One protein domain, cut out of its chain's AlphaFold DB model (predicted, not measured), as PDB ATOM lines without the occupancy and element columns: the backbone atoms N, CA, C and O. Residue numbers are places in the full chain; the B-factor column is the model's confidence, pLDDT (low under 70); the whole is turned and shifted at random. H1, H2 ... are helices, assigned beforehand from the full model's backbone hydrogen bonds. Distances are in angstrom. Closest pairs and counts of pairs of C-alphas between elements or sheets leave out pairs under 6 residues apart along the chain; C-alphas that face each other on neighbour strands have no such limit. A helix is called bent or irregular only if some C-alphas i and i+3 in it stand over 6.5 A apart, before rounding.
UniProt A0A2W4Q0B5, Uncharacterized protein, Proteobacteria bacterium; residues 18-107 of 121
ATOM      1  N   LEU A  18     109.651 188.530 108.133       85.81
ATOM      2  CA  LEU A  18     110.001 188.115 109.496       85.81
ATOM      3  C   LEU A  18     109.339 186.782 109.929       85.81
ATOM      4  O   LEU A  18     110.078 185.862 110.282       85.81
ATOM      5  N   PRO A  19     108.005 186.589 109.830       87.50
ATOM      6  CA  PRO A  19     107.377 185.291 110.098       87.50
ATOM      7  C   PRO A  19     107.943 184.152 109.249       87.50
ATOM      8  O   PRO A  19     108.108 183.034 109.730       87.50
ATOM      9  N   ARG A  20     108.269 184.431 107.984       85.75
ATOM     10  CA  ARG A  20     108.831 183.430 107.077       85.75
ATOM     11  C   ARG A  20     110.217 182.967 107.528       85.75
ATOM     12  O   ARG A  20     110.495 181.767 107.508       85.75
ATOM     13  N   GLU A  21     111.076 183.893 107.950       90.56
ATOM     14  CA  GLU A  21     112.395 183.540 108.485       90.56
ATOM     15  C   GLU A  21     112.280 182.802 109.829       90.56
ATOM     16  O   GLU A  21     113.010 181.838 110.036       90.56
ATOM     17  N   LEU A  22     111.319 183.149 110.698       91.06
ATOM     18  CA  LEU A  22     111.070 182.407 111.945       91.06
ATOM     19  C   LEU A  22     110.604 180.969 111.691       91.06
ATOM     20  O   LEU A  22     111.090 180.043 112.336       91.06
ATOM     21  N   VAL A  23     109.709 180.764 110.720       91.75
ATOM     22  CA  VAL A  23     109.300 179.414 110.299       91.75
ATOM     23  C   VAL A  23     110.491 178.653 109.720       91.75
ATOM     24  O   VAL A  23     110.685 177.487 110.048       91.75
ATOM     25  N   THR A  24     111.324 179.306 108.902       90.88
ATOM     26  CA  THR A  24     112.552 178.689 108.372       90.88
ATOM     27  C   THR A  24     113.484 178.264 109.496       90.88
ATOM     28  O   THR A  24     113.965 177.134 109.491       90.88
ATOM     29  N   LEU A  25     113.731 179.158 110.456       91.75
ATOM     30  CA  LEU A  25     114.563 178.888 111.618       91.75
ATOM     31  C   LEU A  25     114.004 177.693 112.389       91.75
ATOM     32  O   LEU A  25     114.716 176.711 112.553       91.75
ATOM     33  N   GLY A  26     112.723 177.720 112.763       92.94
ATOM     34  CA  GLY A  26     112.077 176.620 113.478       92.94
ATOM     35  C   GLY A  26     112.187 175.279 112.747       92.94
ATOM     36  O   GLY A  26     112.534 174.274 113.363       92.94
ATOM     37  N   LEU A  27     111.977 175.259 111.426       93.56
ATOM     38  CA  LEU A  27     112.142 174.049 110.616       93.56
ATOM     39  C   LEU A  27     113.593 173.556 110.598       93.56
ATOM     40  O   LEU A  27     113.829 172.359 110.721       93.56
ATOM     41  N   MET A  28     114.568 174.455 110.465       93.56
ATOM     42  CA  MET A  28     115.983 174.075 110.459       93.56
ATOM     43  C   MET A  28     116.462 173.595 111.831       93.56
ATOM     44  O   MET A  28     117.235 172.644 111.895       93.56
ATOM     45  N   LEU A  29     115.971 174.190 112.920       92.31
ATOM     46  CA  LEU A  29     116.234 173.703 114.276       92.31
ATOM     47  C   LEU A  29     115.616 172.318 114.487       92.31
ATOM     48  O   LEU A  29     116.264 171.439 115.043       92.31
ATOM     49  N   LEU A  30     114.398 172.085 113.984       93.88
ATOM     50  CA  LEU A  30     113.774 170.764 114.037       93.88
ATOM     51  C   LEU A  30     114.606 169.728 113.273       93.88
ATOM     52  O   LEU A  30     114.848 168.638 113.787       93.88
ATOM     53  N   VAL A  31     115.099 170.077 112.082       93.12
ATOM     54  CA  VAL A  31     116.031 169.243 111.307       93.12
ATOM     55  C   VAL A  31     117.312 168.966 112.104       93.12
ATOM     56  O   VAL A  31     117.718 167.811 112.213       93.12
ATOM     57  N   GLY A  32     117.912 169.993 112.711       91.00
ATOM     58  CA  GLY A  32     119.116 169.870 113.538       91.00
ATOM     59  C   GLY A  32     118.925 169.028 114.806       91.00
ATOM     60  O   GLY A  32     119.873 168.401 115.270       91.00
ATOM     61  N   LEU A  33     117.709 168.979 115.356       92.62
ATOM     62  CA  LEU A  33     117.380 168.188 116.547       92.62
ATOM     63  C   LEU A  33     116.983 166.738 116.229       92.62
ATOM     64  O   LEU A  33     117.097 165.866 117.087       92.62
ATOM     65  N   THR A  34     116.481 166.474 115.020       90.25
ATOM     66  CA  THR A  34     115.875 165.176 114.670       90.25
ATOM     67  C   THR A  34     116.651 164.439 113.588       90.25
ATOM     68  O   THR A  34     117.142 163.337 113.823       90.25
ATOM     69  N   LEU A  35     116.811 165.046 112.411       90.94
ATOM     70  CA  LEU A  35     117.485 164.417 111.279       90.94
ATOM     71  C   LEU A  35     118.992 164.343 111.485       90.94
ATOM     72  O   LEU A  35     119.603 163.374 111.049       90.94
ATOM     73  N   LEU A  36     119.593 165.328 112.157       89.38
ATOM     74  CA  LEU A  36     121.037 165.330 112.378       89.38
ATOM     75  C   LEU A  36     121.486 164.181 113.302       89.38
ATOM     76  O   LEU A  36     122.354 163.422 112.875       89.38
ATOM     77  N   PRO A  37     120.888 163.947 114.492       88.50
ATOM     78  CA  PRO A  37     121.246 162.790 115.319       88.50
ATOM     79  C   PRO A  37     120.983 161.458 114.617       88.50
ATOM     80  O   PRO A  37     121.761 160.519 114.764       88.50
ATOM     81  N   LEU A  38     119.919 161.383 113.810       90.81
ATOM     82  CA  LEU A  38     119.620 160.208 112.996       90.81
ATOM     83  C   LEU A  38     120.722 159.958 111.954       90.81
ATOM     84  O   LEU A  38     121.206 158.838 111.820       90.81
ATOM     85  N   ALA A  39     121.151 161.004 111.247       89.75
ATOM     86  CA  ALA A  39     122.224 160.925 110.264       89.75
ATOM     87  C   ALA A  39     123.562 160.547 110.913       89.75
ATOM     88  O   ALA A  39     124.270 159.698 110.377       89.75
ATOM     89  N   ILE A  40     123.883 161.121 112.078       87.38
ATOM     90  CA  ILE A  40     125.084 160.778 112.853       87.38
ATOM     91  C   ILE A  40     125.037 159.311 113.278       87.38
ATOM     92  O   ILE A  40     126.031 158.610 113.130       87.38
ATOM     93  N   TRP A  41     123.887 158.824 113.749       87.06
ATOM     94  CA  TRP A  41     123.715 157.422 114.120       87.06
ATOM     95  C   TRP A  41     123.946 156.482 112.934       87.06
ATOM     96  O   TRP A  41     124.745 155.556 113.036       87.06
ATOM     97  N   PHE A  42     123.298 156.728 111.791       88.31
ATOM     98  CA  PHE A  42     123.480 155.896 110.598       88.31
ATOM     99  C   PHE A  42     124.904 155.962 110.044       88.31
ATOM    100  O   PHE A  42     125.456 154.928 109.676       88.31
ATOM    101  N   ALA A  43     125.512 157.148 110.008       87.50
ATOM    102  CA  ALA A  43     126.909 157.301 109.616       87.50
ATOM    103  C   ALA A  43     127.827 156.542 110.582       87.50
ATOM    104  O   ALA A  43     128.713 155.813 110.151       87.50
ATOM    105  N   GLY A  44     127.566 156.644 111.883       84.06
ATOM    106  CA  GLY A  44     128.283 155.903 112.905       84.06
ATOM    107  C   GLY A  44     128.215 154.395 112.677       84.06
ATOM    108  O   GLY A  44     129.247 153.741 112.608       84.06
ATOM    109  N   GLN A  45     127.018 153.862 112.449       84.69
ATOM    110  CA  GLN A  45     126.820 152.446 112.134       84.69
ATOM    111  C   GLN A  45     127.550 152.021 110.849       84.69
ATOM    112  O   GLN A  45     128.154 150.952 110.800       84.69
ATOM    113  N   ALA A  46     127.528 152.865 109.814       85.75
ATOM    114  CA  ALA A  46     128.141 152.565 108.523       85.75
ATOM    115  C   ALA A  46     129.680 152.627 108.539       85.75
ATOM    116  O   ALA A  46     130.321 151.848 107.838       85.75
ATOM    117  N   PHE A  47     130.270 153.551 109.306       85.06
ATOM    118  CA  PHE A  47     131.715 153.809 109.291       85.06
ATOM    119  C   PHE A  47     132.469 153.232 110.495       85.06
ATOM    120  O   PHE A  47     133.633 152.869 110.353       85.06
ATOM    121  N   LEU A  48     131.839 153.164 111.672       79.31
ATOM    122  CA  LEU A  48     132.467 152.750 112.937       79.31
ATOM    123  C   LEU A  48     131.973 151.378 113.424       79.31
ATOM    124  O   LEU A  48     132.560 150.814 114.345       79.31
ATOM    125  N   GLY A  49     130.933 150.821 112.796       74.88
ATOM    126  CA  GLY A  49     130.337 149.543 113.179       74.88
ATOM    127  C   GLY A  49     129.274 149.677 114.271       74.88
ATOM    128  O   GLY A  49     128.689 150.741 114.478       74.88
ATOM    129  N   GLU A  50     128.980 148.568 114.953       72.75
ATOM    130  CA  GLU A  50     127.797 148.436 115.807       72.75
ATOM    131  C   GLU A  50     127.868 149.314 117.074       72.75
ATOM    132  O   GLU A  50     128.393 148.910 118.108       72.75
ATOM    133  N   TYR A  51     127.253 150.502 117.027       65.38
ATOM    134  CA  TYR A  51     127.196 151.488 118.129       65.38
ATOM    135  C   TYR A  51     126.445 151.023 119.394       65.38
ATOM    136  O   TYR A  51     126.253 151.800 120.329       65.38
ATOM    137  N   VAL A  52     125.960 149.781 119.418       61.66
ATOM    138  CA  VAL A  52     125.179 149.192 120.518       61.66
ATOM    139  C   VAL A  52     126.089 148.563 121.581       61.66
ATOM    140  O   VAL A  52     125.663 148.351 122.716       61.66
ATOM    141  N   ARG A  53     127.351 148.278 121.241       56.44
ATOM    142  CA  ARG A  53     128.283 147.558 122.111       56.44
ATOM    143  C   ARG A  53     129.528 148.403 122.354       56.44
ATOM    144  O   ARG A  53     130.225 148.774 121.417       56.44
ATOM    145  N   ASP A  54     129.807 148.691 123.621       60.12
ATOM    146  CA  ASP A  54     131.149 149.110 124.041       60.12
ATOM    147  C   ASP A  54     132.144 147.981 123.674       60.12
ATOM    148  O   ASP A  54     131.750 146.811 123.740       60.12
ATOM    149  N   PRO A  55     133.409 148.257 123.296       57.19
ATOM    150  CA  PRO A  55     134.484 147.260 123.250       57.19
ATOM    151  C   PRO A  55     134.499 146.254 124.420       57.19
ATOM    152  O   PRO A  55     134.963 145.128 124.252       57.19
ATOM    153  N   SER A  56     133.972 146.636 125.590       62.28
ATOM    154  CA  SER A  56     133.804 145.786 126.781       62.28
ATOM    155  C   SER A  56     132.606 144.810 126.747       62.28
ATOM    156  O   SER A  56     132.447 144.002 127.660       62.28
ATOM    157  N   GLY A  57     131.747 144.863 125.722       58.25
ATOM    158  CA  GLY A  57     130.550 144.023 125.575       58.25
ATOM    159  C   GLY A  57     129.317 144.504 126.353       58.25
ATOM    160  O   GLY A  57     128.280 143.841 126.322       58.25
ATOM    161  N   SER A  58     129.397 145.651 127.033       57.84
ATOM    162  CA  SER A  58     128.281 146.216 127.799       57.84
ATOM    163  C   SER A  58     127.281 146.966 126.889       57.84
ATOM    164  O   SER A  58     127.715 147.724 126.011       57.84
ATOM    165  N   PRO A  59     125.949 146.802 127.068       60.34
ATOM    166  CA  PRO A  59     124.911 147.429 126.239       60.34
ATOM    167  C   PRO A  59     124.675 148.900 126.632       60.34
ATOM    168  O   PRO A  59     123.563 149.311 126.955       60.34
ATOM    169  N   VAL A  60     125.745 149.697 126.665       58.75
ATOM    170  CA  VAL A  60     125.704 151.117 127.070       58.75
ATOM    171  C   VAL A  60     125.390 152.032 125.874       58.75
ATOM    172  O   VAL A  60     125.041 153.201 126.040       58.75
ATOM    173  N   GLY A  61     125.488 151.506 124.650       68.88
ATOM    174  CA  GLY A  61     125.298 152.247 123.405       68.88
ATOM    175  C   GLY A  61     123.912 152.064 122.781       68.88
ATOM    176  O   GLY A  61     123.289 151.008 122.880       68.88
ATOM    177  N   GLY A  62     123.404 153.105 122.118       77.38
ATOM    178  CA  GLY A  62     122.091 153.091 121.481       77.38
ATOM    179  C   GLY A  62     121.713 154.443 120.878       77.38
ATOM    180  O   GLY A  62     122.264 155.480 121.244       77.38
ATOM    181  N   PHE A  63     120.729 154.458 119.974       82.19
ATOM    182  CA  PHE A  63     120.233 155.712 119.392       82.19
ATOM    183  C   PHE A  63     119.725 156.669 120.481       82.19
ATOM    184  O   PHE A  63     119.985 157.868 120.434       82.19
ATOM    185  N   GLY A  64     119.043 156.124 121.497       84.12
ATOM    186  CA  GLY A  64     118.546 156.900 122.631       84.12
ATOM    187  C   GLY A  64     119.659 157.530 123.470       84.12
ATOM    188  O   GLY A  64     119.520 158.688 123.857       84.12
ATOM    189  N   SER A  65     120.769 156.822 123.716       84.12
ATOM    190  CA  SER A  65     121.895 157.390 124.468       84.12
ATOM    191  C   SER A  65     122.613 158.469 123.662       84.12
ATOM    192  O   SER A  65     122.827 159.555 124.191       84.12
ATOM    193  N   LEU A  66     122.838 158.251 122.360       87.00
ATOM    194  CA  LEU A  66     123.382 159.277 121.461       87.00
ATOM    195  C   LEU A  66     122.511 160.536 121.446       87.00
ATOM    196  O   LEU A  66     123.023 161.648 121.547       87.00
ATOM    197  N   TRP A  67     121.191 160.374 121.319       90.19
ATOM    198  CA  TRP A  67     120.277 161.513 121.286       90.19
ATOM    199  C   TRP A  67     120.279 162.279 122.614       90.19
ATOM    200  O   TRP A  67     120.334 163.509 122.611       90.19
ATOM    201  N   LEU A  68     120.266 161.568 123.747       90.31
ATOM    202  CA  LEU A  68     120.348 162.173 125.079       90.31
ATOM    203  C   LEU A  68     121.671 162.905 125.298       90.31
ATOM    204  O   LEU A  68     121.658 164.011 125.833       90.31
ATOM    205  N   ASP A  69     122.792 162.331 124.867       89.25
ATOM    206  CA  ASP A  69     124.104 162.966 124.971       89.25
ATOM    207  C   ASP A  69     124.196 164.202 124.078       89.25
ATOM    208  O   ASP A  69     124.682 165.243 124.520       89.25
ATOM    209  N   TYR A  70     123.633 164.139 122.871       90.56
ATOM    210  CA  TYR A  70     123.540 165.286 121.975       90.56
ATOM    211  C   TYR A  70     122.697 166.418 122.579       90.56
ATOM    212  O   TYR A  70     123.139 167.568 122.634       90.56
ATOM    213  N   ALA A  71     121.505 166.098 123.092       92.62
ATOM    214  CA  ALA A  71     120.629 167.065 123.747       92.62
ATOM    215  C   ALA A  71     121.281 167.652 125.007       92.62
ATOM    216  O   ALA A  71     121.271 168.868 125.203       92.62
ATOM    217  N   ARG A  72     121.908 166.807 125.836       93.44
ATOM    218  CA  ARG A  72     122.669 167.240 127.010       93.44
ATOM    219  C   ARG A  72     123.803 168.172 126.598       93.44
ATOM    220  O   ARG A  72     123.958 169.210 127.225       93.44
ATOM    221  N   GLY A  73     124.546 167.852 125.541       91.12
ATOM    222  CA  GLY A  73     125.620 168.688 125.008       91.12
ATOM    223  C   GLY A  73     125.149 170.076 124.564       91.12
ATOM    224  O   GLY A  73     125.826 171.070 124.827       91.12
ATOM    225  N   ILE A  74     123.965 170.178 123.951       92.62
ATOM    226  CA  ILE A  74     123.350 171.476 123.624       92.62
ATOM    227  C   ILE A  74     123.014 172.242 124.911       92.62
ATOM    228  O   ILE A  74     123.391 173.406 125.057       92.62
ATOM    229  N   LEU A  75     122.338 171.587 125.861       94.94
ATOM    230  CA  LEU A  75     121.887 172.207 127.112       94.94
ATOM    231  C   LEU A  75     123.040 172.641 128.025       94.94
ATOM    232  O   LEU A  75     122.915 173.637 128.730       94.94
ATOM    233  N   THR A  76     124.172 171.935 127.996       95.44
ATOM    234  CA  THR A  76     125.385 172.308 128.739       95.44
ATOM    235  C   THR A  76     126.195 173.409 128.054       95.44
ATOM    236  O   THR A  76     127.221 173.826 128.586       95.44
ATOM    237  N   GLY A  77     125.757 173.902 126.891       91.69
ATOM    238  CA  GLY A  77     126.444 174.978 126.178       91.69
ATOM    239  C   GLY A  77     127.687 174.519 125.415       91.69
ATOM    240  O   GLY A  77     128.538 175.342 125.082       91.69
ATOM    241  N   SER A  78     127.820 173.222 125.119       94.38
ATOM    242  CA  SER A  78     128.967 172.708 124.368       94.38
ATOM    243  C   SER A  78     129.012 173.308 122.962       94.38
ATOM    244  O   SER A  78     128.098 173.115 122.157       94.38
ATOM    245  N   PHE A  79     130.112 173.991 122.643       93.00
ATOM    246  CA  PHE A  79     130.285 174.662 121.355       93.00
ATOM    247  C   PHE A  79     130.095 173.712 120.164       93.00
ATOM    248  O   PHE A  79     129.354 174.031 119.239       93.00
ATOM    249  N   GLY A  80     130.696 172.518 120.208       91.75
ATOM    250  CA  GLY A  80     130.580 171.538 119.122       91.75
ATOM    251  C   GLY A  80     129.135 171.098 118.865       91.75
ATOM    252  O   GLY A  80     128.707 171.013 117.716       91.75
ATOM    253  N   HIS A  81     128.355 170.905 119.931       92.94
ATOM    254  CA  HIS A  81     126.943 170.539 119.831       92.94
ATOM    255  C   HIS A  81     126.096 171.682 119.266       92.94
ATOM    256  O   HIS A  81     125.228 171.443 118.431       92.94
ATOM    257  N   TRP A  82     126.382 172.929 119.647       93.81
ATOM    258  CA  TRP A  82     125.718 174.106 119.084       93.81
ATOM    259  C   TRP A  82     126.035 174.322 117.606       93.81
ATOM    260  O   TRP A  82     125.134 174.639 116.831       93.81
ATOM    261  N   VAL A  83     127.287 174.108 117.193       93.62
ATOM    262  CA  VAL A  83     127.681 174.167 115.778       93.62
ATOM    263  C   VAL A  83     126.949 173.096 114.973       93.62
ATOM    264  O   VAL A  83     126.404 173.401 113.914       93.62
ATOM    265  N   ALA A  84     126.881 171.865 115.481       91.38
ATOM    266  CA  ALA A  84     126.134 170.784 114.845       91.38
ATOM    267  C   ALA A  84     124.631 171.111 114.748       91.38
ATOM    268  O   ALA A  84     124.032 170.987 113.679       91.38
ATOM    269  N   PHE A  85     124.043 171.615 115.835       93.38
ATOM    270  CA  PHE A  85     122.625 171.952 115.931       93.38
ATOM    271  C   PHE A  85     122.206 173.105 115.015       93.38
ATOM    272  O   PHE A  85     121.196 173.012 114.316       93.38
ATOM    273  N   LEU A  86     122.992 174.184 114.978       94.00
ATOM    274  CA  LEU A  86     122.731 175.353 114.133       94.00
ATOM    275  C   LEU A  86     123.220 175.167 112.693       94.00
ATOM    276  O   LEU A  86     122.807 175.919 111.807       94.00
ATOM    277  N   GLY A  87     124.067 174.168 112.443       92.44
ATOM    278  CA  GLY A  87     124.695 173.889 111.155       92.44
ATOM    279  C   GLY A  87     123.725 173.913 109.969       92.44
ATOM    280  O   GLY A  87     123.976 174.665 109.025       92.44
ATOM    281  N   PRO A  88     122.588 173.187 110.003       93.31
ATOM    282  CA  PRO A  88     121.611 173.203 108.913       93.31
ATOM    283  C   PRO A  88     121.074 174.604 108.592       93.31
ATOM    284  O   PRO A  88     120.959 174.979 107.424       93.31
ATOM    285  N   TRP A  89     120.783 175.403 109.623       93.38
ATOM    286  CA  TRP A  89     120.291 176.768 109.449       93.38
ATOM    287  C   TRP A  89     121.368 177.687 108.864       93.38
ATOM    288  O   TRP A  89     121.108 178.402 107.893       93.38
ATOM    289  N   VAL A  90     122.591 177.627 109.401       93.31
ATOM    290  CA  VAL A  90     123.730 178.420 108.913       93.31
ATOM    291  C   VAL A  90     124.052 178.071 107.459       93.31
ATOM    292  O   VAL A  90     124.235 178.970 106.637       93.31
ATOM    293  N   LEU A  91     124.051 176.784 107.107       93.50
ATOM    294  CA  LEU A  91     124.310 176.318 105.746       93.50
ATOM    295  C   LEU A  91     123.249 176.830 104.763       93.50
ATOM    296  O   LEU A  91     123.582 177.304 103.675       93.50
ATOM    297  N   LEU A  92     121.973 176.796 105.159       94.25
ATOM    298  CA  LEU A  92     120.886 177.353 104.358       94.25
ATOM    299  C   LEU A  92     121.060 178.863 104.141       94.25
ATOM    300  O   LEU A  92     120.869 179.348 103.022       94.25
ATOM    301  N   MET A  93     121.428 179.611 105.184       91.81
ATOM    302  CA  MET A  93     121.680 181.051 105.080       91.81
ATOM    303  C   MET A  93     122.867 181.356 104.169       91.81
ATOM    304  O   MET A  93     122.747 182.203 103.283       91.81
ATOM    305  N   ALA A  94     123.971 180.620 104.307       93.44
ATOM    306  CA  ALA A  94     125.139 180.752 103.443       93.44
ATOM    307  C   ALA A  94     124.785 180.483 101.970       93.44
ATOM    308  O   ALA A  94     125.123 181.277 101.089       93.44
ATOM    309  N   ALA A  95     124.022 179.421 101.695       94.38
ATOM    310  CA  ALA A  95     123.550 179.108 100.350       94.38
ATOM    311  C   ALA A  95     122.651 180.219  99.778       94.38
ATOM    312  O   ALA A  95     122.821 180.635  98.629       94.38
ATOM    313  N   ARG A  96     121.716 180.753 100.579       92.25
ATOM    314  CA  ARG A  96     120.859 181.880 100.171       92.25
ATOM    315  C   ARG A  96     121.673 183.144  99.902       92.25
ATOM    316  O   ARG A  96     121.413 183.803  98.897       92.25
ATOM    317  N   GLY A  97     122.656 183.450 100.746       92.06
ATOM    318  CA  GLY A  97     123.571 184.577 100.573       92.06
ATOM    319  C   GLY A  97     124.373 184.466  99.279       92.06
ATOM    320  O   GLY A  97     124.375 185.394  98.475       92.06
ATOM    321  N   MET A  98     124.942 183.290  99.006       94.19
ATOM    322  CA  MET A  98     125.681 183.014  97.772       94.19
ATOM    323  C   MET A  98     124.802 183.180  96.523       94.19
ATOM    324  O   MET A  98     125.205 183.790  95.534       94.19
ATOM    325  N   LEU A  99     123.566 182.673  96.557       93.56
ATOM    326  CA  LEU A  99     122.619 182.844  95.453       93.56
ATOM    327  C   LEU A  99     122.189 184.304  95.276       93.56
ATOM    328  O   LEU A  99     121.993 184.743  94.143       93.56
ATOM    329  N   ALA A 100     122.020 185.050  96.367       91.12
ATOM    330  CA  ALA A 100     121.690 186.469  96.322       91.12
ATOM    331  C   ALA A 100     122.837 187.287  95.714       91.12
ATOM    332  O   ALA A 100     122.584 188.104  94.830       91.12
ATOM    333  N   LEU A 101     124.080 186.998  96.105       92.62
ATOM    334  CA  LEU A 101     125.278 187.632  95.559       92.62
ATOM    335  C   LEU A 101     125.392 187.394  94.046       92.62
ATOM    336  O   LEU A 101     125.429 188.346  93.271       92.62
ATOM    337  N   ARG A 102     125.271 186.136  93.606       92.75
ATOM    338  CA  ARG A 102     125.267 185.779  92.174       92.75
ATOM    339  C   ARG A 102     124.153 186.474  91.384       92.75
ATOM    340  O   ARG A 102     124.308 186.774  90.203       92.75
ATOM    341  N   ARG A 103     122.984 186.697  91.996       89.69
ATOM    342  CA  ARG A 103     121.873 187.431  91.361       89.69
ATOM    343  C   ARG A 103     122.162 188.923  91.258       89.69
ATOM    344  O   ARG A 103     121.729 189.531  90.283       89.69
ATOM    345  N   HIS A 104     122.848 189.493  92.243       86.06
ATOM    346  CA  HIS A 104     123.269 190.887  92.227       86.06
ATOM    347  C   HIS A 104     124.272 191.132  91.095       86.06
ATOM    348  O   HIS A 104     124.017 191.971  90.238       86.06
ATOM    349  N   GLU A 105     125.318 190.306  91.005       88.81
ATOM    350  CA  GLU A 105     126.327 190.367  89.935       88.81
ATOM    351  C   GLU A 105     125.693 190.333  88.536       88.81
ATOM    352  O   GLU A 105     126.005 191.161  87.683       88.81
ATOM    353  N   ARG A 106     124.721 189.438  88.305       85.88
ATOM    354  CA  ARG A 106     124.005 189.339  87.019       85.88
ATOM    355  C   ARG A 106     123.177 190.572  86.664       85.88
ATOM    356  O   ARG A 106     122.947 190.810  85.485       85.88
ATOM    357  N   ARG A 107     122.657 191.303  87.654       81.50
ATOM    358  CA  ARG A 107     121.892 192.537  87.409       81.50
ATOM    359  C   ARG A 107     122.824 193.681  87.040       81.50
ATOM    360  O   ARG A 107     122.508 194.409  86.113       81.50
TER     361      ARG A 107
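This is residues 18 to 107 of the 121 residues of an uncharacterized protein of Proteobacteria bacterium (UniProt A0A2W4Q0B5). Two long kinked helices, H1 and H3, meet at residues 25 to 36 of H1 and 84 to 89 of H3, and from there spread as a V toward residues 18 and 107. The short helix H2 packs on both near this meeting place, and beyond it the loop of residues 49 to 62 makes the other end of the long axis. The printed part has 90 residues with three named helices, H1, H2 and H3 in chain order, and no named strand; the class is all helix. The whole is loose, with a radius of gyration of the C-alphas of 17.4 A, and spans 62 by 26 by 20 A.

H1, residues 18 to 48, begins at C-alpha 18 (110.001, 188.115, 109.496) and is 42.0 A long. It has a kink of 30 degrees near residue 36 and is neither bent nor irregular, but only just: C-alphas 33 and 36 are 6.2 A apart. H2, residues 63 to 75, measures 18.3 A. H3, residues 79 to 107, measures 39.3 A and ends at C-alpha 107 (121.892, 192.537, 87.409). It has a kink of 53 degrees near residue 86 and is irregular, with C-alphas 85 and 88 7.2 A apart.

H1 and H3 touch at a steep tilt of 58 degrees, opposite ways; their closest C-alphas, of Gly 32 and Phe 85, are 4.7 A apart. H1 touches H2 with residues 33 to 41 alone, at a steep tilt of 46 degrees, opposite ways; the closest C-alphas, of Pro 37 and Trp 67, are 6.2 A apart. H2, with residues 70 to 74 alone, touches residues 81 to 85 of H3, about perpendicular at 76 degrees; the closest C-alphas, of Ile 74 and His 81, are 5.3 A apart. Every O i to N i+4 pair is within hydrogen-bond range in H2, against 25 of 27 in H1 and 23 of 25 in H3.

The C-alphas farthest apart, of Gly 57 and Arg 107, are 62.3 A apart. The printed part has no cut; the link from H1 to H2 is long, that from H2 to H3 tight. Residues 51 to 61 have pLDDT under 70.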